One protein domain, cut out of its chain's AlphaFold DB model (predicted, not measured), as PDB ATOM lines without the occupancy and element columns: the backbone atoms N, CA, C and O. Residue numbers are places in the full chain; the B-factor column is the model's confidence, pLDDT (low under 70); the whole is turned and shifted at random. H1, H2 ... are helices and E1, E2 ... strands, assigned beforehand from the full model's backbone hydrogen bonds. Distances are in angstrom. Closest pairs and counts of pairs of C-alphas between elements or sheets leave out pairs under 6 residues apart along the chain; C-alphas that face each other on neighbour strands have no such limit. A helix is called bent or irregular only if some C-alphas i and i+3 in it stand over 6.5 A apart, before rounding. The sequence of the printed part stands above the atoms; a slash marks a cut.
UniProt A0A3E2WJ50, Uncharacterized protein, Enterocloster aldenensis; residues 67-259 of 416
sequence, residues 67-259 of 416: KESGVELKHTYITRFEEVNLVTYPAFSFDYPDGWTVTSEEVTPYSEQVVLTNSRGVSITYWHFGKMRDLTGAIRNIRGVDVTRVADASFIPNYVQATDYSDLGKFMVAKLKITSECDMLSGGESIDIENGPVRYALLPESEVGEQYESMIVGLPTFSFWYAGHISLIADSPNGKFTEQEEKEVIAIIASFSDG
ATOM      1  N   LYS A  67      58.169  98.426  20.762       54.38
ATOM      2  CA  LYS A  67      59.080  99.423  20.167       54.38
ATOM      3  C   LYS A  67      58.394 100.748  19.801       54.38
ATOM      4  O   LYS A  67      59.056 101.779  19.783       54.38
ATOM      5  N   GLU A  68      57.091 100.748  19.535       58.22
ATOM      6  CA  GLU A  68      56.307 101.941  19.174       58.22
ATOM      7  C   GLU A  68      55.691 102.652  20.387       58.22
ATOM      8  O   GLU A  68      55.318 103.820  20.285       58.22
ATOM      9  N   SER A  69      55.631 101.992  21.551       64.50
ATOM     10  CA  SER A  69      55.079 102.572  22.786       64.50
ATOM     11  C   SER A  69      55.827 103.830  23.260       64.50
ATOM     12  O   SER A  69      55.238 104.701  23.906       64.50
ATOM     13  N   GLY A  70      57.124 103.939  22.936       75.38
ATOM     14  CA  GLY A  70      58.009 105.008  23.408       75.38
ATOM     15  C   GLY A  70      58.277 104.975  24.918       75.38
ATOM     16  O   GLY A  70      58.855 105.926  25.445       75.38
ATOM     17  N   VAL A  71      57.851 103.913  25.611       88.62
ATOM     18  CA  VAL A  71      58.060 103.706  27.046       88.62
ATOM     19  C   VAL A  71      59.380 102.968  27.252       88.62
ATOM     20  O   VAL A  71      59.606 101.907  26.679       88.62
ATOM     21  N   GLU A  72      60.258 103.530  28.078       91.38
ATOM     22  CA  GLU A  72      61.526 102.901  28.448       91.38
ATOM     23  C   GLU A  72      61.325 102.059  29.717       91.38
ATOM     24  O   GLU A  72      61.216 102.605  30.817       91.38
ATOM     25  N   LEU A  73      61.242 100.734  29.562       92.50
ATOM     26  CA  LEU A  73      61.139  99.785  30.672       92.50
ATOM     27  C   LEU A  73      62.552  99.513  31.213       92.50
ATOM     28  O   LEU A  73      63.414  99.037  30.479       92.50
ATOM     29  N   LYS A  74      62.819  99.897  32.464       91.31
ATOM     30  CA  LYS A  74      64.182  99.935  33.042       91.31
ATOM     31  C   LYS A  74      64.404  98.940  34.165       91.31
ATOM     32  O   LYS A  74      65.541  98.733  34.585       91.31
ATOM     33  N   HIS A  75      63.318  98.387  34.677       94.00
ATOM     34  CA  HIS A  75      63.315  97.452  35.781       94.00
ATOM     35  C   HIS A  75      62.618  96.187  35.319       94.00
ATOM     36  O   HIS A  75      61.676  96.270  34.538       94.00
ATOM     37  N   THR A  76      63.038  95.051  35.852       94.94
ATOM     38  CA  THR A  76      62.432  93.750  35.572       94.94
ATOM     39  C   THR A  76      61.985  93.152  36.891       94.94
ATOM     40  O   THR A  76      62.722  93.187  37.880       94.94
ATOM     41  N   TYR A  77      60.766  92.630  36.921       95.88
ATOM     42  CA  TYR A  77      60.324  91.737  37.979       95.88
ATOM     43  C   TYR A  77      60.399  90.302  37.469       95.88
ATOM     44  O   TYR A  77      59.955  90.046  36.353       95.88
ATOM     45  N   ILE A  78      60.933  89.390  38.280       95.25
ATOM     46  CA  ILE A  78      60.931  87.950  38.011       95.25
ATOM     47  C   ILE A  78      60.109  87.294  39.116       95.25
ATOM     48  O   ILE A  78      60.326  87.579  40.294       95.25
ATOM     49  N   THR A  79      59.143  86.468  38.727       95.38
ATOM     50  CA  THR A  79      58.300  85.710  39.656       95.38
ATOM     51  C   THR A  79      59.125  84.675  40.401       95.38
ATOM     52  O   THR A  79      60.153  84.229  39.906       95.38
ATOM     53  N   ARG A  80      58.676  84.300  41.594       92.06
ATOM     54  CA  ARG A  80      59.472  83.541  42.562       92.06
ATOM     55  C   ARG A  80      58.760  82.294  43.075       92.06
ATOM     56  O   ARG A  80      59.214  81.675  44.038       92.06
ATOM     57  N   PHE A  81      57.611  81.930  42.506       86.88
ATOM     58  CA  PHE A  81      56.814  80.795  42.959       86.88
ATOM     59  C   PHE A  81      57.615  79.489  42.956       86.88
ATOM     60  O   PHE A  81      57.560  78.735  43.930       86.88
ATOM     61  N   GLU A  82      58.346  79.224  41.879       80.81
ATOM     62  CA  GLU A  82      59.204  78.056  41.708       80.81
ATOM     63  C   GLU A  82      60.422  78.088  42.637       80.81
ATOM     64  O   GLU A  82      60.690  77.079  43.292       80.81
ATOM     65  N   GLU A  83      61.077  79.250  42.771       81.69
ATOM     66  CA  GLU A  83      62.211  79.496  43.676       81.69
ATOM     67  C   GLU A  83      61.815  79.216  45.135       81.69
ATOM     68  O   GLU A  83      62.418  78.393  45.822       81.69
ATOM     69  N   VAL A  84      60.754  79.866  45.618       72.00
ATOM     70  CA  VAL A  84      60.352  79.824  47.032       72.00
ATOM     71  C   VAL A  84      59.755  78.473  47.413       72.00
ATOM     72  O   VAL A  84      59.989  77.980  48.520       72.00
ATOM     73  N   ASN A  85      58.964  77.866  46.526       73.19
ATOM     74  CA  ASN A  85      58.288  76.604  46.827       73.19
ATOM     75  C   ASN A  85      59.078  75.372  46.398       73.19
ATOM     76  O   ASN A  85      58.657  74.257  46.719       73.19
ATOM     77  N   LEU A  86      60.218  75.557  45.725       69.56
ATOM     78  CA  LEU A  86      61.090  74.485  45.249       69.56
ATOM     79  C   LEU A  86      60.316  73.487  44.372       69.56
ATOM     80  O   LEU A  86      60.407  72.267  44.543       69.56
ATOM     81  N   VAL A  87      59.495  74.023  43.466       71.69
ATOM     82  CA  VAL A  87      58.657  73.253  42.535       71.69
ATOM     83  C   VAL A  87      59.095  73.502  41.102       71.69
ATOM     84  O   VAL A  87      59.493  74.601  40.749       71.69
ATOM     85  N   THR A  88      58.978  72.496  40.237       74.56
ATOM     86  CA  THR A  88      59.262  72.660  38.806       74.56
ATOM     87  C   THR A  88      58.117  73.414  38.128       74.56
ATOM     88  O   THR A  88      57.173  72.794  37.641       74.56
ATOM     89  N   TYR A  89      58.184  74.737  38.104       80.81
ATOM     90  CA  TYR A  89      57.247  75.617  37.406       80.81
ATOM     91  C   TYR A  89      58.056  76.730  36.720       80.81
ATOM     92  O   TYR A  89      59.132  77.055  37.215       80.81
ATOM     93  N   PRO A  90      57.644  77.253  35.555       85.12
ATOM     94  CA  PRO A  90      58.360  78.356  34.923       85.12
ATOM     95  C   PRO A  90      58.323  79.614  35.794       85.12
ATOM     96  O   PRO A  90      57.263  79.990  36.296       85.12
ATOM     97  N   ALA A  91      59.474  80.277  35.890       89.50
ATOM     98  CA  ALA A  91      59.535  81.685  36.249       89.50
ATOM     99  C   ALA A  91      58.985  82.515  35.084       89.50
ATOM    100  O   ALA A  91      59.181  82.160  33.918       89.50
ATOM    101  N   PHE A  92      58.374  83.654  35.380       95.38
ATOM    102  CA  PHE A  92      57.969  84.660  34.408       95.38
ATOM    103  C   PHE A  92      58.636  85.984  34.729       95.38
ATOM    104  O   PHE A  92      58.989  86.250  35.876       95.38
ATOM    105  N   SER A  93      58.776  86.832  33.718       95.19
ATOM    106  CA  SER A  93      59.238  88.199  33.898       95.19
ATOM    107  C   SER A  93      58.286  89.201  33.269       95.19
ATOM    108  O   SER A  93      57.571  88.888  32.317       95.19
ATOM    109  N   PHE A  94      58.263  90.410  33.820       96.94
ATOM    110  CA  PHE A  94      57.689  91.585  33.175       96.94
ATOM    111  C   PHE A  94      58.504  92.821  33.548       96.94
ATOM    112  O   PHE A  94      58.914  93.006  34.700       96.94
ATOM    113  N   ASP A  95      58.721  93.680  32.561       96.56
ATOM    114  CA  ASP A  95      59.493  94.900  32.700       96.56
ATOM    115  C   ASP A  95      58.590  96.095  33.010       96.56
ATOM    116  O   ASP A  95      57.426  96.159  32.611       96.56
ATOM    117  N   TYR A  96      59.129  97.084  33.720       97.06
ATOM    118  CA  TYR A  96      58.410  98.296  34.091       97.06
ATOM    119  C   TYR A  96      59.288  99.554  34.059       97.06
ATOM    120  O   TYR A  96      60.509  99.487  34.248       97.06
ATOM    121  N   PRO A  97      58.698 100.731  33.770       95.62
ATOM    122  CA  PRO A  97      59.439 101.978  33.677       95.62
ATOM    123  C   PRO A  97      59.684 102.590  35.060       95.62
ATOM    124  O   PRO A  97      59.117 102.176  36.076       95.62
ATOM    125  N   ASP A  98      60.506 103.638  35.093       94.69
ATOM    126  CA  ASP A  98      60.614 104.496  36.275       94.69
ATOM    127  C   ASP A  98      59.234 105.050  36.683       94.69
ATOM    128  O   ASP A  98      58.390 105.352  35.841       94.69
ATOM    129  N   GLY A  99      59.012 105.230  37.987       91.81
ATOM    130  CA  GLY A  99      57.744 105.746  38.529       91.81
ATOM    131  C   GLY A  99      56.726 104.667  38.914       91.81
ATOM    132  O   GLY A  99      55.717 104.991  39.545       91.81
ATOM    133  N   TRP A 100      57.027 103.402  38.611       97.50
ATOM    134  CA  TRP A 100      56.328 102.231  39.135       97.50
ATOM    135  C   TRP A 100      57.170 101.528  40.202       97.50
ATOM    136  O   TRP A 100      58.399 101.593  40.197       97.50
ATOM    137  N   THR A 101      56.522 100.888  41.172       94.25
ATOM    138  CA  THR A 101      57.213 100.199  42.272       94.25
ATOM    139  C   THR A 101      56.426  98.986  42.740       94.25
ATOM    140  O   THR A 101      55.199  99.033  42.837       94.25
ATOM    141  N   VAL A 102      57.132  97.900  43.060       96.69
ATOM    142  CA  VAL A 102      56.540  96.720  43.701       96.69
ATOM    143  C   VAL A 102      56.181  97.082  45.140       96.69
ATOM    144  O   VAL A 102      57.039  97.434  45.946       96.69
ATOM    145  N   THR A 103      54.891  97.040  45.451       92.44
ATOM    146  CA  THR A 103      54.338  97.472  46.748       92.44
ATOM    147  C   THR A 103      53.813  96.334  47.605       92.44
ATOM    148  O   THR A 103      53.669  96.501  48.814       92.44
ATOM    149  N   SER A 104      53.552  95.180  46.996       91.75
ATOM    150  CA  SER A 104      53.201  93.949  47.693       91.75
ATOM    151  C   SER A 104      53.800  92.775  46.938       91.75
ATOM    152  O   SER A 104      53.705  92.728  45.714       91.75
ATOM    153  N   GLU A 105      54.376  91.839  47.680       94.00
ATOM    154  CA  GLU A 105      54.851  90.548  47.193       94.00
ATOM    155  C   GLU A 105      54.514  89.510  48.266       94.00
ATOM    156  O   GLU A 105      54.896  89.665  49.428       94.00
ATOM    157  N   GLU A 106      53.763  88.482  47.890       88.88
ATOM    158  CA  GLU A 106      53.417  87.364  48.760       88.88
ATOM    159  C   GLU A 106      53.571  86.059  47.987       88.88
ATOM    160  O   GLU A 106      52.878  85.829  46.998       88.88
ATOM    161  N   VAL A 107      54.442  85.181  48.480       90.62
ATOM    162  CA  VAL A 107      54.591  83.822  47.964       90.62
ATOM    163  C   VAL A 107      54.197  82.836  49.053       90.62
ATOM    164  O   VAL A 107      54.703  82.873  50.176       90.62
ATOM    165  N   THR A 108      53.269  81.950  48.721       84.50
ATOM    166  CA  THR A 108      52.798  80.860  49.573       84.50
ATOM    167  C   THR A 108      53.041  79.524  48.870       84.50
ATOM    168  O   THR A 108      53.248  79.503  47.655       84.50
ATOM    169  N   PRO A 109      52.889  78.385  49.573       80.62
ATOM    170  CA  PRO A 109      52.928  77.053  48.961       80.62
ATOM    171  C   PRO A 109      51.959  76.812  47.797       80.62
ATOM    172  O   PRO A 109      52.044  75.775  47.140       80.62
ATOM    173  N   TYR A 110      50.990  77.705  47.574       79.50
ATOM    174  CA  TYR A 110      49.912  77.508  46.602       79.50
ATOM    175  C   TYR A 110      49.694  78.688  45.655       79.50
ATOM    176  O   TYR A 110      48.881  78.572  44.733       79.50
ATOM    177  N   SER A 111      50.358  79.815  45.892       87.94
ATOM    178  CA  SER A 111      50.158  81.027  45.112       87.94
ATOM    179  C   SER A 111      51.340  81.975  45.213       87.94
ATOM    180  O   SER A 111      52.054  81.982  46.209       87.94
ATOM    181  N   GLU A 112      51.458  82.844  44.226       94.00
ATOM    182  CA  GLU A 112      52.278  84.044  44.273       94.00
ATOM    183  C   GLU A 112      51.424  85.232  43.837       94.00
ATOM    184  O   GLU A 112      50.716  85.150  42.834       94.00
ATOM    185  N   GLN A 113      51.478  86.323  44.593       95.12
ATOM    186  CA  GLN A 113      50.813  87.575  44.264       95.12
ATOM    187  C   GLN A 113      51.802  88.730  44.345       95.12
ATOM    188  O   GLN A 113      52.480  88.914  45.356       95.12
ATOM    189  N   VAL A 114      51.823  89.549  43.297       97.50
ATOM    190  CA  VAL A 114      52.720  90.702  43.185       97.50
ATOM    191  C   VAL A 114      51.923  91.900  42.709       97.50
ATOM    192  O   VAL A 114      51.155  91.802  41.753       97.50
ATOM    193  N   VAL A 115      52.093  93.041  43.377       97.50
ATOM    194  CA  VAL A 115      51.368  94.278  43.066       97.50
ATOM    195  C   VAL A 115      52.354  95.402  42.780       97.50
ATOM    196  O   VAL A 115      53.017  95.920  43.686       97.50
ATOM    197  N   LEU A 116      52.398  95.818  41.519       98.00
ATOM    198  CA  LEU A 116      53.127  96.987  41.045       98.00
ATOM    199  C   LEU A 116      52.195  98.203  41.061       98.00
ATOM    200  O   LEU A 116      51.078  98.109  40.558       98.00
ATOM    201  N   THR A 117      52.621  99.345  41.607       97.00
ATOM    202  CA  THR A 117      51.807 100.574  41.604       97.00
ATOM    203  C   THR A 117      52.577 101.814  41.175       97.00
ATOM    204  O   THR A 117      53.793 101.897  41.354       97.00
ATOM    205  N   ASN A 118      51.854 102.790  40.620       94.75
ATOM    206  CA  ASN A 118      52.366 104.130  40.333       94.75
ATOM    207  C   ASN A 118      51.901 105.162  41.381       94.75
ATOM    208  O   ASN A 118      51.073 104.880  42.251       94.75
ATOM    209  N   SER A 119      52.364 106.411  41.266       93.50
ATOM    210  CA  SER A 119      52.033 107.481  42.223       93.50
ATOM    211  C   SER A 119      50.544 107.848  42.314       93.50
ATOM    212  O   SER A 119      50.130 108.460  43.297       93.50
ATOM    213  N   ARG A 120      49.730 107.527  41.297       94.12
ATOM    214  CA  ARG A 120      48.272 107.755  41.313       94.12
ATOM    215  C   ARG A 120      47.516 106.594  41.970       94.12
ATOM    216  O   ARG A 120      46.331 106.736  42.265       94.12
ATOM    217  N   GLY A 121      48.183 105.467  42.208       91.44
ATOM    218  CA  GLY A 121      47.569 104.238  42.700       91.44
ATOM    219  C   GLY A 121      46.974 103.371  41.594       91.44
ATOM    220  O   GLY A 121      46.140 102.522  41.888       91.44
ATOM    221  N   VAL A 122      47.366 103.579  40.330       96.12
ATOM    222  CA  VAL A 122      47.157 102.549  39.302       96.12
ATOM    223  C   VAL A 122      47.979 101.334  39.696       96.12
ATOM    224  O   VAL A 122      49.125 101.493  40.117       96.12
ATOM    225  N   SER A 123      47.388 100.152  39.581       97.38
ATOM    226  CA  SER A 123      48.004  98.897  39.991       97.38
ATOM    227  C   SER A 123      48.042  97.902  38.847       97.38
ATOM    228  O   SER A 123      47.051  97.769  38.135       97.38
ATOM    229  N   ILE A 124      49.132  97.153  38.736       98.50
ATOM    230  CA  ILE A 124      49.217  95.923  37.949       98.50
ATOM    231  C   ILE A 124      49.426  94.784  38.938       98.50
ATOM    232  O   ILE A 124      50.364  94.818  39.733       98.50
ATOM    233  N   THR A 125      48.523  93.809  38.922       98.06
ATOM    234  CA  THR A 125      48.576  92.651  39.813       98.06
ATOM    235  C   THR A 125      48.901  91.413  39.003       98.06
ATOM    236  O   THR A 125      48.098  91.006  38.161       98.06
ATOM    237  N   TYR A 126      50.063  90.825  39.273       97.88
ATOM    238  CA  TYR A 126      50.371  89.458  38.882       97.88
ATOM    239  C   TYR A 126      49.822  88.508  39.939       97.88
ATOM    240  O   TYR A 126      49.948  88.750  41.144       97.88
ATOM    241  N   TRP A 127      49.228  87.417  39.478       95.00
ATOM    242  CA  TRP A 127      48.780  86.346  40.340       95.00
ATOM    243  C   TRP A 127      49.016  85.000  39.667       95.00
ATOM    244  O   TRP A 127      48.394  84.690  38.651       95.00
ATOM    245  N   HIS A 128      49.868  84.186  40.281       93.19
ATOM    246  CA  HIS A 128      49.888  82.750  40.067       93.19
ATOM    247  C   HIS A 128      49.128  82.054  41.194       93.19
ATOM    248  O   HIS A 128      49.360  82.318  42.376       93.19
ATOM    249  N   PHE A 129      48.220  81.147  40.852       85.81
ATOM    250  CA  PHE A 129      47.523  80.351  41.850       85.81
ATOM    251  C   PHE A 129      47.100  78.985  41.320       85.81
ATOM    252  O   PHE A 129      46.574  78.837  40.219       85.81
ATOM    253  N   GLY A 130      47.199  77.984  42.193       67.00
ATOM    254  CA  GLY A 130      46.242  76.886  42.187       67.00
ATOM    255  C   GLY A 130      46.791  75.463  42.140       67.00
ATOM    256  O   GLY A 130      47.950  75.182  41.867       67.00
ATOM    257  N   LYS A 131      45.849  74.551  42.417       57.03
ATOM    258  CA  LYS A 131      45.869  73.106  42.118       57.03
ATOM    259  C   LYS A 131      44.629  72.668  41.315       57.03
ATOM    260  O   LYS A 131      44.462  71.483  41.042       57.03
ATOM    261  N   MET A 132      43.716  73.593  41.001       62.28
ATOM    262  CA  MET A 132      42.415  73.308  40.386       62.28
ATOM    263  C   MET A 132      42.258  74.095  39.091       62.28
ATOM    264  O   MET A 132      42.414  75.314  39.090       62.28
ATOM    265  N   ARG A 133      41.929  73.379  38.012       67.38
ATOM    266  CA  ARG A 133      41.745  73.950  36.674       67.38
ATOM    267  C   ARG A 133      40.504  74.827  36.572       67.38
ATOM    268  O   ARG A 133      40.563  75.880  35.949       67.38
ATOM    269  N   ASP A 134      39.413  74.430  37.214       74.81
ATOM    270  CA  ASP A 134      38.166  75.188  37.171       74.81
ATOM    271  C   ASP A 134      38.106  76.189  38.327       74.81
ATOM    272  O   ASP A 134      38.260  75.823  39.498       74.81
ATOM    273  N   LEU A 135      37.839  77.456  38.002       73.25
ATOM    274  CA  LEU A 135      37.550  78.476  39.004       73.25
ATOM    275  C   LEU A 135      36.157  78.212  39.578       73.25
ATOM    276  O   LEU A 135      35.147  78.320  38.883       73.25
ATOM    277  N   THR A 136      36.096  77.848  40.857       70.25
ATOM    278  CA  THR A 136      34.836  77.564  41.552       70.25
ATOM    279  C   THR A 136      34.719  78.421  42.802       70.25
ATOM    280  O   THR A 136      35.704  78.716  43.475       70.25
ATOM    281  N   GLY A 137      33.499  78.841  43.123       76.38
ATOM    282  CA  GLY A 137      33.236  79.642  44.310       76.38
ATOM    283  C   GLY A 137      31.896  80.356  44.242       76.38
ATOM    284  O   GLY A 137      31.131  80.205  43.288       76.38
ATOM    285  N   ALA A 138      31.600  81.130  45.284       77.00
ATOM    286  CA  ALA A 138      30.412  81.967  45.307       77.00
ATOM    287  C   ALA A 138      30.576  83.124  44.312       77.00
ATOM    288  O   ALA A 138      31.459  83.968  44.476       77.00
ATOM    289  N   ILE A 139      29.710  83.154  43.300       79.75
ATOM    290  CA  ILE A 139      29.629  84.248  42.333       79.75
ATOM    291  C   ILE A 139      28.780  85.352  42.951       79.75
ATOM    292  O   ILE A 139      27.634  85.116  43.339       79.75
ATOM    293  N   ARG A 140      29.349  86.553  43.053       78.25
ATOM    294  CA  ARG A 140      28.630  87.721  43.574       78.25
ATOM    295  C   ARG A 140      27.968  88.510  42.451       78.25
ATOM    296  O   ARG A 140      26.766  88.744  42.498       78.25
ATOM    297  N   ASN A 141      28.757  88.851  41.438       85.06
ATOM    298  CA  ASN A 141      28.322  89.609  40.273       85.06
ATOM    299  C   ASN A 141      28.757  88.884  39.000       85.06
ATOM    300  O   ASN A 141      29.795  88.220  38.987       85.06
ATOM    301  N   ILE A 142      27.996  89.062  37.927       89.88
ATOM    302  CA  ILE A 142      28.421  88.716  36.569       89.88
ATOM    303  C   ILE A 142      28.518  90.016  35.781       89.88
ATOM    304  O   ILE A 142      27.591  90.823  35.817       89.88
ATOM    305  N   ARG A 143      29.630  90.231  35.085       91.94
ATOM    306  CA  ARG A 143      29.850  91.420  34.258       91.94
ATOM    307  C   ARG A 143      29.908  91.043  32.792       91.94
ATOM    308  O   ARG A 143      30.630  90.114  32.443       91.94
ATOM    309  N   GLY A 144      29.186  91.773  31.950       94.75
ATOM    310  CA  GLY A 144      29.460  91.798  30.519       94.75
ATOM    311  C   GLY A 144      30.718  92.618  30.273       94.75
ATOM    312  O   GLY A 144      30.873  93.708  30.836       94.75
ATOM    313  N   VAL A 145      31.639  92.079  29.483       96.88
ATOM    314  CA  VAL A 145      32.929  92.702  29.193       96.88
ATOM    315  C   VAL A 145      33.183  92.621  27.698       96.88
ATOM    316  O   VAL A 145      33.171  91.541  27.123       96.88
ATOM    317  N   ASP A 146      33.431  93.765  27.077       97.69
ATOM    318  CA  ASP A 146      33.944  93.830  25.714       97.69
ATOM    319  C   ASP A 146      35.474  93.751  25.758       97.69
ATOM    320  O   ASP A 146      36.135  94.588  26.389       97.69
ATOM    321  N   VAL A 147      36.022  92.705  25.143       98.12
ATOM    322  CA  VAL A 147      37.453  92.397  25.116       98.12
ATOM    323  C   VAL A 147      38.010  92.771  23.752       98.12
ATOM    324  O   VAL A 147      37.697  92.149  22.736       98.12
ATOM    325  N   THR A 148      38.886  93.775  23.731       97.88
ATOM    326  CA  THR A 148      39.512  94.272  22.501       97.88
ATOM    327  C   THR A 148      41.027  94.182  22.578       97.88
ATOM    328  O   THR A 148      41.634  94.481  23.602       97.88
ATOM    329  N   ARG A 149      41.657  93.770  21.480       97.12
ATOM    330  CA  ARG A 149      43.116  93.704  21.361       97.12
ATOM    331  C   ARG A 149      43.706  95.103  21.189       97.12
ATOM    332  O   ARG A 149      43.244  95.839  20.319       97.12
ATOM    333  N   VAL A 150      44.744  95.448  21.956       96.38
ATOM    334  CA  VAL A 150      45.447  96.747  21.840       96.38
ATOM    335  C   VAL A 150      46.954  96.631  21.577       96.38
ATOM    336  O   VAL A 150      47.535  97.552  21.010       96.38
ATOM    337  N   ALA A 151      47.580  95.501  21.915       95.12
ATOM    338  CA  ALA A 151      48.981  95.210  21.590       95.12
ATOM    339  C   ALA A 151      49.248  93.697  21.555       95.12
ATOM    340  O   ALA A 151      48.464  92.916  22.100       95.12
ATOM    341  N   ASP A 152      50.356  93.294  20.934       94.81
ATOM    342  CA  ASP A 152      50.940  91.955  21.092       94.81
ATOM    343  C   ASP A 152      51.597  91.816  22.472       94.81
ATOM    344  O   ASP A 152      52.147  92.790  22.987       94.81
ATOM    345  N   ALA A 153      51.570  90.615  23.052       95.00
ATOM    346  CA  ALA A 153      52.387  90.279  24.217       95.00
ATOM    347  C   ALA A 153      53.535  89.339  23.823       95.00
ATOM    348  O   ALA A 153      53.385  88.507  22.928       95.00
ATOM    349  N   SER A 154      54.675  89.465  24.503       93.25
ATOM    350  CA  SER A 154      55.888  88.677  24.246       93.25
ATOM    351  C   SER A 154      55.770  87.216  24.682       93.25
ATOM    352  O   SER A 154      56.577  86.384  24.274       93.25
ATOM    353  N   PHE A 155      54.780  86.891  25.512       95.56
ATOM    354  CA  PHE A 155      54.589  85.551  26.041       95.56
ATOM    355  C   PHE A 155      54.181  84.556  24.957       95.56
ATOM    356  O   PHE A 155      53.176  84.731  24.261       95.56
ATOM    357  N   ILE A 156      54.955  83.477  24.859       90.56
ATOM    358  CA  ILE A 156      54.709  82.366  23.946       90.56
ATOM    359  C   ILE A 156      54.512  81.110  24.799       90.56
ATOM    360  O   ILE A 156      55.487  80.587  25.337       90.56
ATOM    361  N   PRO A 157      53.271  80.606  24.923       88.06
ATOM    362  CA  PRO A 157      52.995  79.376  25.645       88.06
ATOM    363  C   PRO A 157      53.801  78.209  25.092       88.06
ATOM    364  O   PRO A 157      53.909  78.029  23.878       88.06
ATOM    365  N   ASN A 158      54.331  77.393  25.992       84.44
ATOM    366  CA  ASN A 158      55.142  76.242  25.646       84.44
ATOM    367  C   ASN A 158      54.909  75.112  26.663       84.44
ATOM    368  O   ASN A 158      53.831  74.987  27.247       84.44
ATOM    369  N   TYR A 159      55.894  74.244  26.864       78.44
ATOM    370  CA  TYR A 159      55.787  73.135  27.797       78.44
ATOM    371  C   TYR A 159      55.896  73.579  29.259       78.44
ATOM    372  O   TYR A 159      56.904  74.150  29.666       78.44
ATOM    373  N   VAL A 160      54.938  73.151  30.087       78.31
ATOM    374  CA  VAL A 160      55.102  73.103  31.549       78.31
ATOM    375  C   VAL A 160      54.984  71.662  32.003       78.31
ATOM    376  O   VAL A 160      53.994  70.995  31.711       78.31
ATOM    377  N   GLN A 161      56.020  71.148  32.674       64.06
ATOM    378  CA  GLN A 161      56.063  69.761  33.165       64.06
ATOM    379  C   GLN A 161      55.660  68.730  32.081       64.06
ATOM    380  O   GLN A 161      55.037  67.700  32.345       64.06
ATOM    381  N   ALA A 162      56.060  69.027  30.836       66.56
ATOM    382  CA  ALA A 162      55.787  68.299  29.597       66.56
ATOM    383  C   ALA A 162      54.327  68.216  29.125       66.56
ATOM    384  O   ALA A 162      54.027  67.439  28.216       66.56
ATOM    385  N   THR A 163      53.428  68.996  29.708       69.56
ATOM    386  CA  THR A 163      52.170  69.340  29.050       69.56
ATOM    387  C   THR A 163      52.442  70.488  28.089       69.56
ATOM    388  O   THR A 163      53.017  71.494  28.490       69.56
ATOM    389  N   ASP A 164      52.080  70.297  26.824       81.56
ATOM    390  CA  ASP A 164      52.139  71.339  25.802       81.56
ATOM    391  C   ASP A 164      50.951  72.286  25.982       81.56
ATOM    392  O   ASP A 164      49.811  71.821  26.041       81.56
ATOM    393  N   TYR A 165      51.225  73.584  26.071       88.31
ATOM    394  CA  TYR A 165      50.216  74.640  26.148       88.31
ATOM    395  C   TYR A 165      50.235  75.559  24.921       88.31
ATOM    396  O   TYR A 165      49.616  76.622  24.931       88.31
ATOM    397  N   SER A 166      50.922  75.165  23.842       87.88
ATOM    398  CA  SER A 166      50.959  75.925  22.584       87.88
ATOM    399  C   SER A 166      49.561  76.129  21.971       87.88
ATOM    400  O   SER A 166      49.376  76.996  21.116       87.88
ATOM    401  N   ASP A 167      48.562  75.344  22.392       91.75
ATOM    402  CA  ASP A 167      47.157  75.470  21.991       91.75
ATOM    403  C   ASP A 167      46.468  76.729  22.538       91.75
ATOM    404  O   ASP A 167      45.478  77.168  21.953       91.75
ATOM    405  N   LEU A 168      47.019  77.355  23.587       93.06
ATOM    406  CA  LEU A 168      46.588  78.677  24.056       93.06
ATOM    407  C   LEU A 168      46.829  79.774  23.003       93.06
ATOM    408  O   LEU A 168      46.199  80.829  23.054       93.06
ATOM    409  N   GLY A 169      47.701  79.518  22.024       93.00
ATOM    410  CA  GLY A 169      47.952  80.418  20.909       93.00
ATOM    411  C   GLY A 169      48.732  81.668  21.306       93.00
ATOM    412  O   GLY A 169      49.539  81.663  22.234       93.00
ATOM    413  N   LYS A 170      48.534  82.744  20.542       94.81
ATOM    414  CA  LYS A 170      49.209  84.021  20.777       94.81
ATOM    415  C   LYS A 170      48.544  84.787  21.905       94.81
ATOM    416  O   LYS A 170      47.320  84.760  22.044       94.81
ATOM    417  N   PHE A 171      49.361  85.521  22.643       97.38
ATOM    418  CA  PHE A 171      48.903  86.403  23.699       97.38
ATOM    419  C   PHE A 171      48.903  87.860  23.256       97.38
ATOM    420  O   PHE A 171      49.693  88.297  22.419       97.38
ATOM    421  N   MET A 172      47.985  88.611  23.846       97.19
ATOM    422  CA  MET A 172      47.787  90.026  23.596       97.19
ATOM    423  C   MET A 172      47.651  90.793  24.905       97.19
ATOM    424  O   MET A 172      47.253  90.250  25.939       97.19
ATOM    425  N   VAL A 173      47.882  92.099  24.814       98.38
ATOM    426  CA  VAL A 173      47.317  93.037  25.775       98.38
ATOM    427  C   VAL A 173      45.877  93.308  25.358       98.38
ATOM    428  O   VAL A 173      45.609  93.840  24.274       98.38
ATOM    429  N   ALA A 174      44.950  92.934  26.230       98.12
ATOM    430  CA  ALA A 174      43.526  93.126  26.049       98.12
ATOM    431  C   ALA A 174      43.041  94.337  26.844       98.12
ATOM    432  O   ALA A 174      43.322  94.461  28.034       98.12
ATOM    433  N   LYS A 175      42.261  95.203  26.204       97.88
ATOM    434  CA  LYS A 175      41.457  96.233  26.854       97.88
ATOM    435  C   LYS A 175      40.093  95.644  27.191       97.88
ATOM    436  O   LYS A 175      39.358  95.214  26.304       97.88
ATOM    437  N   LEU A 176      39.770  95.651  28.478       97.38
ATOM    438  CA  LEU A 176      38.551  95.098  29.053       97.38
ATOM    439  C   LEU A 176      37.611  96.248  29.412       97.38
ATOM    440  O   LEU A 176      37.827  96.935  30.416       97.38
ATOM    441  N   LYS A 177      36.574  96.479  28.607       96.75
ATOM    442  CA  LYS A 177      35.549  97.488  28.901       96.75
ATOM    443  C   LYS A 177      34.323  96.805  29.492       96.75
ATOM    444  O   LYS A 177      33.694  95.992  28.826       96.75
ATOM    445  N   ILE A 178      33.945  97.155  30.719       94.19
ATOM    446  CA  ILE A 178      32.701  96.637  31.305       94.19
ATOM    447  C   ILE A 178      31.505  97.267  30.580       94.19
ATOM    448  O   ILE A 178      31.420  98.491  30.472       94.19
ATOM    449  N   THR A 179      30.588  96.432  30.101       96.25
ATOM    450  CA  THR A 179      29.393  96.833  29.343       96.25
ATOM    451  C   THR A 179      28.097  96.526  30.074       96.25
ATOM    452  O   THR A 179      27.088  97.163  29.790       96.25
ATOM    453  N   SER A 180      28.107  95.605  31.038       93.25
ATOM    454  CA  SER A 180      26.961  95.347  31.908       93.25
ATOM    455  C   SER A 180      27.382  94.758  33.251       93.25
ATOM    456  O   SER A 180      28.484  94.226  33.397       93.25
ATOM    457  N   GLU A 181      26.510  94.847  34.251       91.88
ATOM    458  CA  GLU A 181      26.681  94.176  35.539       91.88
ATOM    459  C   GLU A 181      25.345  93.609  36.025       91.88
ATOM    460  O   GLU A 181      24.302  94.257  35.949       91.88
ATOM    461  N   CYS A 182      25.388  92.384  36.534       89.12
ATOM    462  CA  CYS A 182      24.264  91.665  37.107       89.12
ATOM    463  C   CYS A 182      24.614  91.259  38.543       89.12
ATOM    464  O   CYS A 182      25.577  90.519  38.768       89.12
ATOM    465  N   ASP A 183      23.837  91.748  39.514       85.62
ATOM    466  CA  ASP A 183      23.944  91.343  40.918       85.62
ATOM    467  C   ASP A 183      23.134  90.059  41.144       85.62
ATOM    468  O   ASP A 183      21.895  90.050  41.118       85.62
ATOM    469  N   MET A 184      23.849  88.966  41.407       82.06
ATOM    470  CA  MET A 184      23.254  87.641  41.572       82.06
ATOM    471  C   MET A 184      22.517  87.477  42.908       82.06
ATOM    472  O   MET A 184      21.768  86.515  43.081       82.06
ATOM    473  N   LEU A 185      22.687  88.409  43.852       78.94
ATOM    474  CA  LEU A 185      22.011  88.412  45.152       78.94
ATOM    475  C   LEU A 185      20.733  89.262  45.152       78.94
ATOM    476  O   LEU A 185      19.843  89.022  45.971       78.94
ATOM    477  N   SER A 186      20.621  90.219  44.228       71.25
ATOM    478  CA  SER A 186      19.537  91.212  44.182       71.25
ATOM    479  C   SER A 186      18.480  90.932  43.105       71.25
ATOM    480  O   SER A 186      17.781  91.842  42.667       71.25
ATOM    481  N   GLY A 187      18.323  89.671  42.687       68.38
ATOM    482  CA  GLY A 187      17.272  89.252  41.749       68.38
ATOM    483  C   GLY A 187      17.707  89.098  40.288       68.38
ATOM    484  O   GLY A 187      16.878  88.706  39.474       68.38
ATOM    485  N   GLY A 188      18.990  89.315  39.969       70.44
ATOM    486  CA  GLY A 188      19.599  88.884  38.705       70.44
ATOM    487  C   GLY A 188      19.240  89.707  37.463       70.44
ATOM    488  O   GLY A 188      19.396  89.209  36.348       70.44
ATOM    489  N   GLU A 189      18.743  90.938  37.620       83.81
ATOM    490  CA  GLU A 189      18.579  91.847  36.481       83.81
ATOM    491  C   GLU A 189      19.940  92.426  36.068       83.81
ATOM    492  O   GLU A 189      20.678  92.971  36.890       83.81
ATOM    493  N   SER A 190      20.266  92.292  34.780       85.56
ATOM    494  CA  SER A 190      21.469  92.876  34.186       85.56
ATOM    495  C   SER A 190      21.232  94.348  33.867       85.56
ATOM    496  O   SER A 190      20.224  94.696  33.251       85.56
ATOM    497  N   ILE A 191      22.176  95.200  34.257       91.25
ATOM    498  CA  ILE A 191      22.162  96.638  33.990       91.25
ATOM    499  C   ILE A 191      23.254  96.946  32.971       91.25
ATOM    500  O   ILE A 191      24.422  96.644  33.216       91.25
ATOM    501  N   ASP A 192      22.885  97.577  31.858       93.56
ATOM    502  CA  ASP A 192      23.836  98.019  30.837       93.56
ATOM    503  C   ASP A 192      24.590  99.281  31.285       93.56
ATOM    504  O   ASP A 192      24.036 100.192  31.907       93.56
ATOM    505  N   ILE A 193      25.873  99.348  30.939       92.12
ATOM    506  CA  ILE A 193      26.814 100.390  31.339       92.12
ATOM    507  C   ILE A 193      27.510 100.933  30.085       92.12
ATOM    508  O   ILE A 193      28.497 100.388  29.598       92.12
ATOM    509  N   GLU A 194      27.022 102.060  29.569       87.00
ATOM    510  CA  GLU A 194      27.523 102.660  28.318       87.00
ATOM    511  C   GLU A 194      29.005 103.090  28.401       87.00
ATOM    512  O   GLU A 194      29.803 102.868  27.482       87.00
ATOM    513  N   ASN A 195      29.393 103.673  29.540       87.31
ATOM    514  CA  ASN A 195      30.738 104.186  29.818       87.31
ATOM    515  C   ASN A 195      31.357 103.488  31.032       87.31
ATOM    516  O   ASN A 195      31.774 104.144  31.991       87.31
ATOM    517  N   GLY A 196      31.353 102.155  31.010       89.94
ATOM    518  CA  GLY A 196      31.896 101.359  32.101       89.94
ATOM    519  C   GLY A 196      33.406 101.521  32.275       89.94
ATOM    520  O   GLY A 196      34.097 102.032  31.386       89.94
ATOM    521  N   PRO A 197      33.923 101.123  33.449       92.44
ATOM    522  CA  PRO A 197      35.347 101.187  33.736       92.44
ATOM    523  C   PRO A 197      36.142 100.300  32.774       92.44
ATOM    524  O   PRO A 197      35.656  99.276  32.284       92.44
ATOM    525  N   VAL A 198      37.381 100.716  32.536       95.38
ATOM    526  CA  VAL A 198      38.344 100.002  31.700       95.38
ATOM    527  C   VAL A 198      39.400  99.353  32.588       95.38
ATOM    528  O   VAL A 198      39.811  99.944  33.586       95.38
ATOM    529  N   ARG A 199      39.841  98.156  32.197       96.38
ATOM    530  CA  ARG A 199      41.038  97.461  32.695       96.38
ATOM    531  C   ARG A 199      41.879  96.985  31.517       96.38
ATOM    532  O   ARG A 199      41.380  96.934  30.392       96.38
ATOM    533  N   TYR A 200      43.120  96.602  31.787       98.31
ATOM    534  CA  TYR A 200      43.967  95.924  30.804       98.31
ATOM    535  C   TYR A 200      44.429  94.588  31.366       98.31
ATOM    536  O   TYR A 200      44.653  94.488  32.567       98.31
ATOM    537  N   ALA A 201      44.546  93.563  30.531       98.31
ATOM    538  CA  ALA A 201      44.969  92.241  30.974       98.31
ATOM    539  C   ALA A 201      45.794  91.518  29.912       98.31
ATOM    540  O   ALA A 201      45.634  91.767  28.716       98.31
ATOM    541  N   LEU A 202      46.639  90.596  30.362       98.38
ATOM    542  CA  LEU A 202      47.265  89.595  29.507       98.38
ATOM    543  C   LEU A 202      46.257  88.476  29.216       98.38
ATOM    544  O   LEU A 202      45.826  87.795  30.146       98.38
ATOM    545  N   LEU A 203      45.894  88.272  27.948       98.00
ATOM    546  CA  LEU A 203      44.941  87.232  27.536       98.00
ATOM    547  C   LEU A 203      45.345  86.578  26.207       98.00
ATOM    548  O   LEU A 203      45.993  87.232  25.385       98.00
ATOM    549  N   PRO A 204      44.933  85.323  25.956       97.06
ATOM    550  CA  PRO A 204      45.060  84.732  24.633       97.06
ATOM    551  C   PRO A 204      44.132  85.441  23.633       97.06
ATOM    552  O   PRO A 204      43.037  85.887  23.979       97.06
ATOM    553  N   GLU A 205      44.547  85.532  22.366       95.81
ATOM    554  CA  GLU A 205      43.780  86.207  21.303       95.81
ATOM    555  C   GLU A 205      42.380  85.602  21.081       95.81
ATOM    556  O   GLU A 205      41.488  86.278  20.567       95.81
ATOM    557  N   SER A 206      42.157  84.350  21.496       95.38
ATOM    558  CA  SER A 206      40.853  83.680  21.425       95.38
ATOM    559  C   SER A 206      39.766  84.327  22.287       95.38
ATOM    560  O   SER A 206      38.589  84.063  22.056       95.38
ATOM    561  N   GLU A 207      40.138  85.160  23.262       95.56
ATOM    562  CA  GLU A 207      39.201  85.814  24.185       95.56
ATOM    563  C   GLU A 207      38.596  87.112  23.625       95.56
ATOM    564  O   GLU A 207      37.720  87.695  24.263       95.56
ATOM    565  N   VAL A 208      39.026  87.581  22.443       96.94
ATOM    566  CA  VAL A 208      38.470  88.790  21.805       96.94
ATOM    567  C   VAL A 208      36.962  88.653  21.574       96.94
ATOM    568  O   VAL A 208      36.487  87.652  21.033       96.94
ATOM    569  N   GLY A 209      36.224  89.713  21.899       96.50
ATOM    570  CA  GLY A 209      34.778  89.810  21.725       96.50
ATOM    571  C   GLY A 209      34.033  90.004  23.044       96.50
ATOM    572  O   GLY A 209      34.609  90.388  24.061       96.50
ATOM    573  N   GLU A 210      32.726  89.756  23.012       96.44
ATOM    574  CA  GLU A 210      31.878  89.839  24.199       96.44
ATOM    575  C   GLU A 210      32.122  88.636  25.119       96.44
ATOM    576  O   GLU A 210      31.874  87.490  24.745       96.44
ATOM    577  N   GLN A 211      32.568  88.917  26.341       95.06
ATOM    578  CA  GLN A 211      32.832  87.938  27.388       95.06
ATOM    579  C   GLN A 211      31.977  88.201  28.626       95.06
ATOM    580  O   GLN A 211      31.464  89.302  28.846       95.06
ATOM    581  N   TYR A 212      31.859  87.178  29.474       91.19
ATOM    582  CA  TYR A 212      31.218  87.287  30.781       91.19
ATOM    583  C   TYR A 212      32.208  86.975  31.896       91.19
ATOM    584  O   TYR A 212      32.714  85.861  32.013       91.19
ATOM    585  N   GLU A 213      32.429  87.946  32.772       89.81
ATOM    586  CA  GLU A 213      33.276  87.794  33.944       89.81
ATOM    587  C   GLU A 213      32.412  87.445  35.163       89.81
ATOM    588  O   GLU A 213      31.665  88.278  35.682       89.81
ATOM    589  N   SER A 214      32.510  86.200  35.631       87.50
ATOM    590  CA  SER A 214      31.838  85.752  36.856       87.50
ATOM    591  C   SER A 214      32.700  86.073  38.068       87.50
ATOM    592  O   SER A 214      33.594  85.302  38.389       87.50
ATOM    593  N   MET A 215      32.433  87.182  38.759       83.12
ATOM    594  CA  MET A 215      33.236  87.619  39.903       83.12
ATOM    595  C   MET A 215      33.137  86.632  41.070       83.12
ATOM    596  O   MET A 215      32.167  86.646  41.841       83.12
ATOM    597  N   ILE A 216      34.171  85.809  41.215       81.62
ATOM    598  CA  ILE A 216      34.352  84.904  42.345       81.62
ATOM    599  C   ILE A 216      35.171  85.630  43.410       81.62
ATOM    600  O   ILE A 216      36.210  86.228  43.133       81.62
ATOM    601  N   VAL A 217      34.679  85.605  44.647       72.56
ATOM    602  CA  VAL A 217      35.328  86.307  45.759       72.56
ATOM    603  C   VAL A 217      36.756  85.794  45.950       72.56
ATOM    604  O   VAL A 217      36.958  84.611  46.211       72.56
ATOM    605  N   GLY A 218      37.723  86.711  45.872       72.50
ATOM    606  CA  GLY A 218      39.131  86.420  46.130       72.50
ATOM    607  C   GLY A 218      39.854  85.688  45.002       72.50
ATOM    608  O   GLY A 218      40.910  85.137  45.275       72.50
ATOM    609  N   LEU A 219      39.317  85.665  43.776       80.56
ATOM    610  CA  LEU A 219      40.001  85.108  42.606       80.56
ATOM    611  C   LEU A 219      39.978  86.105  41.440       80.56
ATOM    612  O   LEU A 219      38.947  86.748  41.217       80.56
ATOM    613  N   PRO A 220      41.072  86.225  40.671       82.25
ATOM    614  CA  PRO A 220      41.065  86.973  39.431       82.25
ATOM    615  C   PRO A 220      40.443  86.090  38.341       82.25
ATOM    616  O   PRO A 220      40.837  84.946  38.133       82.25
ATOM    617  N   THR A 221      39.415  86.601  37.677       80.44
ATOM    618  CA  THR A 221      38.565  85.811  36.772       80.44
ATOM    619  C   THR A 221      38.999  85.875  35.313       80.44
ATOM    620  O   THR A 221      38.691  84.963  34.556       80.44
ATOM    621  N   PHE A 222      39.756  86.908  34.936       91.38
ATOM    622  CA  PHE A 222      40.548  86.911  33.707       91.38
ATOM    623  C   PHE A 222      41.917  86.296  34.009       91.38
ATOM    624  O   PHE A 222      42.880  86.983  34.357       91.38
ATOM    625  N   SER A 223      41.961  84.971  33.931       93.38
ATOM    626  CA  SER A 223      43.159  84.150  34.070       93.38
ATOM    627  C   SER A 223      43.156  83.050  33.015       93.38
ATOM    628  O   SER A 223      42.110  82.696  32.469       93.38
ATOM    629  N   PHE A 224      44.325  82.486  32.736       93.12
ATOM    630  CA  PHE A 224      44.469  81.341  31.844       93.12
ATOM    631  C   PHE A 224      45.199  80.202  32.552       93.12
ATOM    632  O   PHE A 224      46.029  80.417  33.436       93.12
ATOM    633  N   TRP A 225      44.858  78.971  32.172       91.25
ATOM    634  CA  TRP A 225      45.434  77.769  32.767       91.25
ATOM    635  C   TRP A 225      46.727  77.370  32.055       91.25
ATOM    636  O   TRP A 225      46.690  76.886  30.926       91.25
ATOM    637  N   TYR A 226      47.850  77.498  32.755       92.00
ATOM    638  CA  TYR A 226      49.193  77.147  32.297       92.00
ATOM    639  C   TYR A 226      49.902  76.320  33.382       92.00
ATOM    640  O   TYR A 226      50.803  76.787  34.070       92.00
ATOM    641  N   ALA A 227      49.377  75.113  33.637       85.81
ATOM    642  CA  ALA A 227      49.710  74.229  34.777       85.81
ATOM    643  C   ALA A 227      49.511  74.854  36.179       85.81
ATOM    644  O   ALA A 227      49.952  74.322  37.193       85.81
ATOM    645  N   GLY A 228      48.780  75.958  36.201       88.19
ATOM    646  CA  GLY A 228      48.432  76.842  37.302       88.19
ATOM    647  C   GLY A 228      47.673  78.006  36.666       88.19
ATOM    648  O   GLY A 228      47.817  78.245  35.463       88.19
ATOM    649  N   HIS A 229      46.803  78.691  37.399       92.31
ATOM    650  CA  HIS A 229      46.186  79.897  36.854       92.31
ATOM    651  C   HIS A 229      47.177  81.045  36.916       92.31
ATOM    652  O   HIS A 229      47.742  81.313  37.975       92.31
ATOM    653  N   ILE A 230      47.339  81.729  35.786       95.38
ATOM    654  CA  ILE A 230      48.109  82.965  35.673       95.38
ATOM    655  C   ILE A 230      47.145  84.098  35.348       95.38
ATOM    656  O   ILE A 230      46.292  83.977  34.467       95.38
ATOM    657  N   SER A 231      47.287  85.210  36.061       96.69
ATOM    658  CA  SER A 231      46.584  86.457  35.798       96.69
ATOM    659  C   SER A 231      47.553  87.630  35.898       96.69
ATOM    660  O   SER A 231      48.362  87.691  36.820       96.69
ATOM    661  N   LEU A 232      47.460  88.563  34.953       98.25
ATOM    662  CA  LEU A 232      48.166  89.840  34.988       98.25
ATOM    663  C   LEU A 232      47.180  90.924  34.554       98.25
ATOM    664  O   LEU A 232      46.843  91.013  33.372       98.25
ATOM    665  N   ILE A 233      46.672  91.698  35.515       97.81
ATOM    666  CA  ILE A 233      45.595  92.676  35.291       97.81
ATOM    667  C   ILE A 233      46.009  94.043  35.827       97.81
ATOM    668  O   ILE A 233      46.493  94.165  36.951       97.81
ATOM    669  N   ALA A 234      45.771  95.073  35.021       98.06
ATOM    670  CA  ALA A 234      45.896  96.465  35.394       98.06
ATOM    671  C   ALA A 234      44.540  97.086  35.739       98.06
ATOM    672  O   ALA A 234      43.596  97.064  34.943       98.06
ATOM    673  N   ASP A 235      44.505  97.743  36.890       93.88
ATOM    674  CA  ASP A 235      43.355  98.440  37.445       93.88
ATOM    675  C   ASP A 235      43.712  99.888  37.777       93.88
ATOM    676  O   ASP A 235      44.835 100.215  38.164       93.88
ATOM    677  N   SER A 236      42.725 100.773  37.655       91.00
ATOM    678  CA  SER A 236      42.856 102.171  38.065       91.00
ATOM    679  C   SER A 236      41.842 102.504  39.163       91.00
ATOM    680  O   SER A 236      40.698 102.046  39.093       91.00
ATOM    681  N   PRO A 237      42.186 103.360  40.147       86.00
ATOM    682  CA  PRO A 237      41.321 103.637  41.304       86.00
ATOM    683  C   PRO A 237      39.920 104.161  40.964       86.00
ATOM    684  O   PRO A 237      39.000 104.078  41.771       86.00
ATOM    685  N   ASN A 238      39.763 104.751  39.780       86.94
ATOM    686  CA  ASN A 238      38.527 105.353  39.290       86.94
ATOM    687  C   ASN A 238      38.034 104.724  37.974       86.94
ATOM    688  O   ASN A 238      37.157 105.298  37.326       86.94
ATOM    689  N   GLY A 239      38.610 103.592  37.555       87.25
ATOM    690  CA  GLY A 239      38.258 102.909  36.307       87.25
ATOM    691  C   GLY A 239      38.656 103.654  35.027       87.25
ATOM    692  O   GLY A 239      38.136 103.334  33.958       87.25
ATOM    693  N   LYS A 240      39.530 104.666  35.128       90.19
ATOM    694  CA  LYS A 240      40.069 105.437  34.002       90.19
ATOM    695  C   LYS A 240      41.589 105.571  34.095       90.19
ATOM    696  O   LYS A 240      42.140 105.910  35.147       90.19
ATOM    697  N   PHE A 241      42.248 105.387  32.959       93.94
ATOM    698  CA  PHE A 241      43.678 105.616  32.774       93.94
ATOM    699  C   PHE A 241      43.894 106.957  32.071       93.94
ATOM    700  O   PHE A 241      43.055 107.393  31.280       93.94
ATOM    701  N   THR A 242      44.985 107.643  32.397       94.62
ATOM    702  CA  THR A 242      45.487 108.733  31.549       94.62
ATOM    703  C   THR A 242      46.179 108.150  30.315       94.62
ATOM    704  O   THR A 242      46.563 106.985  30.326       94.62
ATOM    705  N   GLU A 243      46.385 108.950  29.266       93.50
ATOM    706  CA  GLU A 243      47.071 108.484  28.046       93.50
ATOM    707  C   GLU A 243      48.475 107.932  28.331       93.50
ATOM    708  O   GLU A 243      48.891 106.946  27.729       93.50
ATOM    709  N   GLN A 244      49.206 108.555  29.261       93.12
ATOM    710  CA  GLN A 244      50.535 108.090  29.647       93.12
ATOM    711  C   GLN A 244      50.464 106.745  30.377       93.12
ATOM    712  O   GLN A 244      51.220 105.834  30.062       93.12
ATOM    713  N   GLU A 245      49.528 106.597  31.313       95.25
ATOM    714  CA  GLU A 245      49.363 105.342  32.050       95.25
ATOM    715  C   GLU A 245      48.863 104.212  31.160       95.25
ATOM    716  O   GLU A 245      49.261 103.076  31.362       95.25
ATOM    717  N   GLU A 246      48.013 104.507  30.173       95.88
ATOM    718  CA  GLU A 246      47.595 103.524  29.173       95.88
ATOM    719  C   GLU A 246      48.812 102.988  28.405       95.88
ATOM    720  O   GLU A 246      48.975 101.775  28.308       95.88
ATOM    721  N   LYS A 247      49.719 103.863  27.950       95.38
ATOM    722  CA  LYS A 247      50.962 103.439  27.281       95.38
ATOM    723  C   LYS A 247      51.863 102.606  28.186       95.38
ATOM    724  O   LYS A 247      52.366 101.574  27.752       95.38
ATOM    725  N   GLU A 248      52.067 103.041  29.427       96.69
ATOM    726  CA  GLU A 248      52.912 102.332  30.395       96.69
ATOM    727  C   GLU A 248      52.342 100.957  30.740       96.69
ATOM    728  O   GLU A 248      53.063  99.968  30.688       96.69
ATOM    729  N   VAL A 249      51.042 100.872  31.026       98.00
ATOM    730  CA  VAL A 249      50.356  99.611  31.332       98.00
ATOM    731  C   VAL A 249      50.416  98.649  30.154       98.00
ATOM    732  O   VAL A 249      50.709  97.471  30.350       98.00
ATOM    733  N   ILE A 250      50.162  99.138  28.935       97.62
ATOM    734  CA  ILE A 250      50.262  98.314  27.730       97.62
ATOM    735  C   ILE A 250      51.691  97.789  27.571       97.62
ATOM    736  O   ILE A 250      51.859  96.597  27.342       97.62
ATOM    737  N   ALA A 251      52.710  98.634  27.746       96.25
ATOM    738  CA  ALA A 251      54.105  98.216  27.641       96.25
ATOM    739  C   ALA A 251      54.493  97.179  28.714       96.25
ATOM    740  O   ALA A 251      55.105  96.167  28.379       96.25
ATOM    741  N   ILE A 252      54.084  97.380  29.971       98.00
ATOM    742  CA  ILE A 252      54.365  96.441  31.069       98.00
ATOM    743  C   ILE A 252      53.721  95.079  30.790       98.00
ATOM    744  O   ILE A 252      54.402  94.059  30.822       98.00
ATOM    745  N   ILE A 253      52.425  95.041  30.463       98.38
ATOM    746  CA  ILE A 253      51.728  93.775  30.190       98.38
ATOM    747  C   ILE A 253      52.295  93.101  28.934       98.38
ATOM    748  O   ILE A 253      52.487  91.888  28.930       98.38
ATOM    749  N   ALA A 254      52.597  93.870  27.882       96.75
ATOM    750  CA  ALA A 254      53.176  93.339  26.651       96.75
ATOM    751  C   ALA A 254      54.553  92.702  26.877       96.75
ATOM    752  O   ALA A 254      54.886  91.737  26.197       96.75
ATOM    753  N   SER A 255      55.339  93.214  27.829       96.25
ATOM    754  CA  SER A 255      56.661  92.670  28.164       96.25
ATOM    755  C   SER A 255      56.622  91.317  28.880       96.25
ATOM    756  O   SER A 255      57.666  90.681  29.009       96.25
ATOM    757  N   PHE A 256      55.443  90.862  29.328       97.12
ATOM    758  CA  PHE A 256      55.320  89.591  30.031       97.12
ATOM    759  C   PHE A 256      55.874  88.448  29.174       97.12
ATOM    760  O   PHE A 256      55.467  88.271  28.023       97.12
ATOM    761  N   SER A 257      56.817  87.694  29.728       93.75
ATOM    762  CA  SER A 257      57.527  86.615  29.042       93.75
ATOM    763  C   SER A 257      58.047  85.579  30.042       93.75
ATOM    764  O   SER A 257      57.875  85.729  31.254       93.75
ATOM    765  N   ASP A 258      58.672  84.511  29.551       86.19
ATOM    766  CA  ASP A 258      59.359  83.557  30.421       86.19
ATOM    767  C   ASP A 258      60.523  84.257  31.156       86.19
ATOM    768  O   ASP A 258      61.212  85.115  30.607       86.19
ATOM    769  N   GLY A 259      60.729  83.918  32.432       60.56
ATOM    770  CA  GLY A 259      61.607  84.631  33.376       60.56
ATOM    771  C   GLY A 259      63.100  84.584  33.050       60.56
ATOM    772  O   GLY A 259      63.885  85.323  33.635       60.56
TER     773      GLY A 259
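What this domain is: This is residues 67 to 259 of the 416 residues of an uncharacterized protein of Enterocloster aldenensis (UniProt A0A3E2WJ50). A twisted sheet of nine strands, E3 to E11, curls round helix H2, and a small sheet of two antiparallel strands, E1 and E2, covers another side of that helix. E6 and E7 are long, bent strands that reach toward one far end of the domain, where short E8 pairs with E7, while the small helix H1 lies toward the other far end. The 193 printed residues hold two named helices and eleven named strands, in the order E1 H1 E2 E3 E4 E5 E6 E7 E8 E9 E10 E11 H2, and the class is mostly strand. The large sheet is branched at E7, its neighbour pairs are antiparallel, and so is the pair E1 and E2. The whole is compact, with a radius of gyration of the C-alphas of 16.5 A and spans of 46 by 38 by 30 A.

Where its parts are: In the large sheet, E3 is residues 100 to 108, 24.0 A from first to last C-alpha, E4 is residues 111 to 118, 23.7 A, and E5 is residues 123 to 129, 18.6 A. E6, residues 139 to 152, is the longest strand at 31.1 A; it starts at C-alpha 139 (29.629, 84.248, 42.333) and bends by 66 degrees at residue 149. E7, residues 171 to 183, spans 30.7 A and bends by 65 degrees at residue 179. E8 is residues 190 to 192, E9 residues 198 to 204, E10 residues 209 to 216, 21.2 A long, and E11 residues 229 to 235. The small sheet has E1, residues 73 to 78, beginning at C-alpha 73 (61.139, 99.785, 30.672), and E2, residues 92 to 97. H1 is residues 81 to 85, and H2 is residues 243 to 254, 16.4 A long, ending at C-alpha 254 (53.176, 93.339, 26.651).

How they stand to each other: E3, E4 and E5 form a meander, each strand the antiparallel neighbour of the one before; N 106 and O 113 are 2.9 A apart, N 114 and O 126 3.0 A. E11 lies on the other side of E5 from E4, with N 127 and O 231 at 2.8 A. E9 is the next neighbour of E11, with N 234 and O 200 at 2.8 A. E7 has E6 on one side, and E8 and E9 on the other side. Its pairing is staggered: residues 171 to 177 pair with E9, N 174 and O 201 at 2.8 A, and residues 180 to 182 with E8, N 181 and O 191 at 2.9 A. E6, E7 and E8 form a second meander, with N 146 and O 177 at 2.8 A. E10 is an edge strand beside E6, with N 145 and O 211 at 2.9 A. H2 is on the large sheet, which curls round it; the closest C-alphas of H2 and E9 are those of Ile 253 and Leu 202, 6.2 A apart. The closest of H2 and E2 are those of Ile 252 and Tyr 96, 5.4 A. E1 and E2 are antiparallel, with N 77 and O 94 at 2.9 A. E1 and E3 are only just apart, their closest C-alphas 8.5 A from each other. H1 is on the large sheet at a height over the sheet of 8.1 A, only just over E3, on which 3 of its 5 C-alphas fall. In H1 and H2 every O i to N i+4 pair is within hydrogen-bond range.

The domain as a whole: The C-alphas of Lys 74 and Gly 187, the two farthest apart, are 48.9 A from each other. The printed part has no cut. The links E6 to E7, residues 153 to 170, and E10 to E11, residues 217 to 228, are long. After H2, residues 257 to 258 pair antiparallel with residues 92 to 93 of E2. The mean pLDDT of the printed part is 89.0; it is under 70 at residues 67 to 69, 86, 130 to 133, 161 to 163, 187 and 259.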